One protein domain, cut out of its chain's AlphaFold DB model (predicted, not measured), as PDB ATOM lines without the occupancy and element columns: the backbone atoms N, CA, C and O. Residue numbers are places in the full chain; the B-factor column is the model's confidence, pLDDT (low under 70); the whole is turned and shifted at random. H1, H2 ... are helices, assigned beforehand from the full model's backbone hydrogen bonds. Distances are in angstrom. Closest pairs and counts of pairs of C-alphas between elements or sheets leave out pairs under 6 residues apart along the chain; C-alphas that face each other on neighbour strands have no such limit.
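AT A GLANCE: This is residues 185 to 228 of the 275 residues of an uncharacterized protein of Candidatus Eisenbacteria bacterium (UniProt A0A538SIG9). Little regular structure: three short helices, H1, H2 and H3, follow one another along one end, and a long stretch without a named element, residues 208 to 228, runs from them to the other end, where it folds back in a small turn. The printed part has 44 residues, 15 of them in the helices, with no named strand; its class is all helix. It is compact, radius of gyration of the C-alphas 10.1 A, spanning 22 by 22 by 17 A.

HOW THE PARTS SIT: H1, residues 186 to 189, and H2, residues 194 to 198, are near each other but meet only through their tight link. By another tight link, H2 and H3, residues 202 to 207, only just touch, with 3 pairs of C-alphas within 8 A, and only at the corner; the closest C-alphas, of Ala 197 and Arg 203, are 5.3 A apart. H1 and H3 are apart. Residues 217 to 218 pair antiparallel with residues 223 to 224. In H3 every O i to N i+4 pair is within hydrogen-bond range; in H2 0 of 1 is, beside 1 of 2 O i to N i+3 pairs; H1 is too short for an O i to N i+4 pair.

IN THESE COORDINATES: H1, 5.2 A long, begins at C-alpha 186 (105.704, 118.683, 70.194). H2 measures 8.3 A; H3, 8.5 A, ends at C-alpha 207 (101.208, 127.086, 76.813).

THE WHOLE: The farthest C-alphas, of Lys 191 and Leu 227, are 26.6 A apart. The printed part has no cut. Mean pLDDT of the printed part is 84.5; residues 225 to 228 are under 70.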
ATOM      1  N   THR A 185     109.756 117.283  67.755       87.81
ATOM      2  CA  THR A 185     109.180 118.285  68.659       87.81
ATOM      3  C   THR A 185     107.718 117.982  68.980       87.81
ATOM      4  O   THR A 185     107.061 117.193  68.301       87.81
ATOM      5  N   ALA A 186     107.147 118.704  69.949       87.00
ATOM      6  CA  ALA A 186     105.704 118.683  70.194       87.00
ATOM      7  C   ALA A 186     104.872 119.027  68.935       87.00
ATOM      8  O   ALA A 186     103.782 118.486  68.757       87.00
ATOM      9  N   LYS A 187     105.387 119.873  68.023       87.62
ATOM     10  CA  LYS A 187     104.711 120.186  66.750       87.62
ATOM     11  C   LYS A 187     104.640 118.972  65.824       87.62
ATOM     12  O   LYS A 187     103.666 118.838  65.092       87.62
ATOM     13  N   ASP A 188     105.635 118.088  65.860       87.88
ATOM     14  CA  ASP A 188     105.650 116.864  65.055       87.88
ATOM     15  C   ASP A 188     104.631 115.848  65.571       87.88
ATOM     16  O   ASP A 188     103.873 115.295  64.778       87.88
ATOM     17  N   CYS A 189     104.515 115.693  66.896       87.31
ATOM     18  CA  CYS A 189     103.472 114.873  67.519       87.31
ATOM     19  C   CYS A 189     102.060 115.330  67.104       87.31
ATOM     20  O   CYS A 189     101.202 114.509  66.768       87.31
ATOM     21  N   LEU A 190     101.818 116.646  67.082       89.69
ATOM     22  CA  LEU A 190     100.516 117.225  66.740       89.69
ATOM     23  C   LEU A 190     100.117 117.079  65.261       89.69
ATOM     24  O   LEU A 190      98.942 117.270  64.958       89.69
ATOM     25  N   LYS A 191     101.023 116.689  64.350       90.31
ATOM     26  CA  LYS A 191     100.668 116.407  62.941       90.31
ATOM     27  C   LYS A 191      99.676 115.248  62.814       90.31
ATOM     28  O   LYS A 191      98.805 115.289  61.955       90.31
ATOM     29  N   CYS A 192      99.791 114.248  63.689       88.50
ATOM     30  CA  CYS A 192      98.852 113.126  63.777       88.50
ATOM     31  C   CYS A 192      97.914 113.256  64.989       88.50
ATOM     32  O   CYS A 192      96.749 112.879  64.913       88.50
ATOM     33  N   HIS A 193      98.387 113.835  66.097       87.81
ATOM     34  CA  HIS A 193      97.633 113.954  67.350       87.81
ATOM     35  C   HIS A 193      97.038 115.356  67.581       87.81
ATOM     36  O   HIS A 193      96.987 115.830  68.715       87.81
ATOM     37  N   ALA A 194      96.570 116.030  66.525       90.56
ATOM     38  CA  ALA A 194      96.118 117.429  66.570       90.56
ATOM     39  C   ALA A 194      95.074 117.727  67.670       90.56
ATOM     40  O   ALA A 194      95.122 118.779  68.311       90.56
ATOM     41  N   ALA A 195      94.157 116.790  67.934       92.00
ATOM     42  CA  ALA A 195      93.133 116.934  68.968       92.00
ATOM     43  C   ALA A 195      93.690 116.896  70.408       92.00
ATOM     44  O   ALA A 195      93.086 117.483  71.306       92.00
ATOM     45  N   VAL A 196      94.845 116.260  70.647       89.50
ATOM     46  CA  VAL A 196      95.387 116.031  72.005       89.50
ATOM     47  C   VAL A 196      95.749 117.341  72.711       89.50
ATOM     48  O   VAL A 196      95.566 117.448  73.919       89.50
ATOM     49  N   ALA A 197      96.137 118.386  71.975       87.69
ATOM     50  CA  ALA A 197      96.357 119.717  72.552       87.69
ATOM     51  C   ALA A 197      95.110 120.299  73.256       87.69
ATOM     52  O   ALA A 197      95.243 121.200  74.082       87.69
ATOM     53  N   ARG A 198      93.905 119.803  72.942       88.75
ATOM     54  CA  ARG A 198      92.622 120.291  73.474       88.75
ATOM     55  C   ARG A 198      92.003 119.383  74.545       88.75
ATOM     56  O   ARG A 198      90.981 119.765  75.105       88.75
ATOM     57  N   VAL A 199      92.585 118.214  74.849       88.62
ATOM     58  CA  VAL A 199      92.016 117.278  75.842       88.62
ATOM     59  C   VAL A 199      92.653 117.446  77.223       88.62
ATOM     60  O   VAL A 199      93.878 117.529  77.363       88.62
ATOM     61  N   GLY A 200      91.827 117.464  78.270       89.38
ATOM     62  CA  GLY A 200      92.284 117.627  79.653       89.38
ATOM     63  C   GLY A 200      93.099 118.912  79.853       89.38
ATOM     64  O   GLY A 200      92.718 119.983  79.388       89.38
ATOM     65  N   ARG A 201      94.240 118.810  80.547       90.00
ATOM     66  CA  ARG A 201      95.128 119.953  80.844       90.00
ATOM     67  C   ARG A 201      96.283 120.146  79.851       90.00
ATOM     68  O   ARG A 201      97.126 121.006  80.091       90.00
ATOM     69  N   HIS A 202      96.326 119.413  78.730       91.06
ATOM     70  CA  HIS A 202      97.443 119.500  77.775       91.06
ATOM     71  C   HIS A 202      97.685 120.924  77.263       91.06
ATOM     72  O   HIS A 202      98.837 121.346  77.228       91.06
ATOM     73  N   ARG A 203      96.626 121.697  76.965       90.38
ATOM     74  CA  ARG A 203      96.757 123.114  76.579       90.38
ATOM     75  C   ARG A 203      97.573 123.900  77.607       90.38
ATOM     76  O   ARG A 203      98.602 124.456  77.253       90.38
ATOM     77  N   VAL A 204      97.143 123.884  78.870       90.94
ATOM     78  CA  VAL A 204      97.787 124.595  79.990       90.94
ATOM     79  C   VAL A 204      99.230 124.126  80.183       90.94
ATOM     80  O   VAL A 204     100.135 124.947  80.306       90.94
ATOM     81  N   HIS A 205      99.475 122.813  80.145       90.44
ATOM     82  CA  HIS A 205     100.831 122.276  80.271       90.44
ATOM     83  C   HIS A 205     101.759 122.784  79.156       90.44
ATOM     84  O   HIS A 205     102.898 123.141  79.440       90.44
ATOM     85  N   MET A 206     101.265 122.876  77.919       88.81
ATOM     86  CA  MET A 206     102.056 123.306  76.762       88.81
ATOM     87  C   MET A 206     102.210 124.829  76.644       88.81
ATOM     88  O   MET A 206     103.257 125.284  76.194       88.81
ATOM     89  N   THR A 207     101.194 125.622  77.009       89.50
ATOM     90  CA  THR A 207     101.208 127.086  76.813       89.50
ATOM     91  C   THR A 207     101.588 127.880  78.056       89.50
ATOM     92  O   THR A 207     102.226 128.915  77.925       89.50
ATOM     93  N   GLU A 208     101.188 127.428  79.246       91.81
ATOM     94  CA  GLU A 208     101.363 128.174  80.504       91.81
ATOM     95  C   GLU A 208     102.520 127.595  81.334       91.81
ATOM     96  O   GLU A 208     103.324 128.348  81.873       91.81
ATOM     97  N   ALA A 209     102.660 126.264  81.388       89.25
ATOM     98  CA  ALA A 209     103.770 125.603  82.088       89.25
ATOM     99  C   ALA A 209     105.012 125.338  81.208       89.25
ATOM    100  O   ALA A 209     106.020 124.850  81.713       89.25
ATOM    101  N   GLY A 210     104.942 125.622  79.900       89.00
ATOM    102  CA  GLY A 210     106.055 125.448  78.955       89.00
ATOM    103  C   GLY A 210     106.528 124.000  78.748       89.00
ATOM    104  O   GLY A 210     107.630 123.789  78.247       89.00
ATOM    105  N   LEU A 211     105.727 123.004  79.136       88.94
ATOM    106  CA  LEU A 211     106.076 121.586  79.049       88.94
ATOM    107  C   LEU A 211     105.873 121.041  77.632       88.94
ATOM    108  O   LEU A 211     104.861 121.284  76.972       88.94
ATOM    109  N   THR A 212     106.815 120.219  77.188       89.31
ATOM    110  CA  THR A 212     106.717 119.446  75.951       89.31
ATOM    111  C   THR A 212     106.082 118.079  76.210       89.31
ATOM    112  O   THR A 212     105.997 117.598  77.340       89.31
ATOM    113  N   CYS A 213     105.669 117.389  75.142       88.56
ATOM    114  CA  CYS A 213     105.148 116.025  75.248       88.56
ATOM    115  C   CYS A 213     106.158 115.068  75.914       88.56
ATOM    116  O   CYS A 213     105.751 114.186  76.666       88.56
ATOM    117  N   GLY A 214     107.460 115.261  75.661       85.88
ATOM    118  CA  GLY A 214     108.542 114.403  76.153       85.88
ATOM    119  C   GLY A 214     108.839 114.532  77.650       85.88
ATOM    120  O   GLY A 214     109.415 113.611  78.224       85.88
ATOM    121  N   ASP A 215     108.415 115.625  78.293       87.69
ATOM    122  CA  ASP A 215     108.616 115.844  79.734       87.69
ATOM    123  C   ASP A 215     107.751 114.914  80.601       87.69
ATOM    124  O   ASP A 215     108.085 114.650  81.756       87.69
ATOM    125  N   CYS A 216     106.662 114.389  80.026       87.50
ATOM    126  CA  CYS A 216     105.794 113.393  80.651       87.50
ATOM    127  C   CYS A 216     105.799 112.060  79.890       87.50
ATOM    128  O   CYS A 216     105.904 111.008  80.512       87.50
ATOM    129  N   HIS A 217     105.675 112.057  78.559       86.75
ATOM    130  CA  HIS A 217     105.629 110.827  77.764       86.75
ATOM    131  C   HIS A 217     107.033 110.373  77.376       86.75
ATOM    132  O   HIS A 217     107.728 111.055  76.625       86.75
ATOM    133  N   ARG A 218     107.424 109.163  77.787       83.56
ATOM    134  CA  ARG A 218     108.652 108.524  77.297       83.56
ATOM    135  C   ARG A 218     108.476 108.162  75.811       83.56
ATOM    136  O   ARG A 218     107.615 107.324  75.513       83.56
ATOM    137  N   PRO A 219     109.274 108.721  74.877       81.12
ATOM    138  CA  PRO A 219     109.202 108.356  73.463       81.12
ATOM    139  C   PRO A 219     109.424 106.857  73.249       81.12
ATOM    140  O   PRO A 219     110.032 106.183  74.083       81.12
ATOM    141  N   HIS A 220     108.894 106.340  72.140       83.12
ATOM    142  CA  HIS A 220     108.827 104.920  71.762       83.12
ATOM    143  C   HIS A 220     107.995 104.017  72.688       83.12
ATOM    144  O   HIS A 220     107.277 103.157  72.195       83.12
ATOM    145  N   ALA A 221     108.036 104.213  74.006       82.00
ATOM    146  CA  ALA A 221     107.181 103.499  74.956       82.00
ATOM    147  C   ALA A 221     105.752 104.069  75.014       82.00
ATOM    148  O   ALA A 221     104.816 103.344  75.335       82.00
ATOM    149  N   TRP A 222     105.612 105.380  74.779       79.31
ATOM    150  CA  TRP A 222     104.397 106.190  74.962       79.31
ATOM    151  C   TRP A 222     103.712 106.037  76.337       79.31
ATOM    152  O   TRP A 222     102.519 106.284  76.502       79.31
ATOM    153  N   LYS A 223     104.490 105.669  77.360       80.25
ATOM    154  CA  LYS A 223     104.057 105.635  78.763       80.25
ATOM    155  C   LYS A 223     104.437 106.941  79.453       80.25
ATOM    156  O   LYS A 223     105.507 107.488  79.180       80.25
ATOM    157  N   ILE A 224     103.584 107.410  80.361       78.56
ATOM    158  CA  ILE A 224     103.910 108.546  81.227       78.56
ATOM    159  C   ILE A 224     104.993 108.093  82.216       78.56
ATOM    160  O   ILE A 224     104.829 107.075  82.891       78.56
ATOM    161  N   SER A 225     106.111 108.814  82.295       64.38
ATOM    162  CA  SER A 225     107.120 108.603  83.330       64.38
ATOM    163  C   SER A 225     106.587 109.128  84.667       64.38
ATOM    164  O   SER A 225     106.140 110.265  84.778       64.38
ATOM    165  N   GLY A 226     106.630 108.298  85.715       54.44
ATOM    166  CA  GLY A 226     106.008 108.593  87.018       54.44
ATOM    167  C   GLY A 226     106.642 109.729  87.837       54.44
ATOM    168  O   GLY A 226     106.329 109.867  89.012       54.44
ATOM    169  N   LEU A 227     107.532 110.533  87.248       49.59
ATOM    170  CA  LEU A 227     108.368 111.539  87.913       49.59
ATOM    171  C   LEU A 227     108.106 112.959  87.379       49.59
ATOM    172  O   LEU A 227     109.040 113.701  87.089       49.59
ATOM    173  N   ARG A 228     106.820 113.326  87.253       46.47
ATOM    174  CA  ARG A 228     106.326 114.729  87.234       46.47
ATOM    175  C   ARG A 228     104.804 114.895  87.384       46.47
ATOM    176  O   ARG A 228     104.276 115.989  87.197       46.47
TER     177      ARG A 228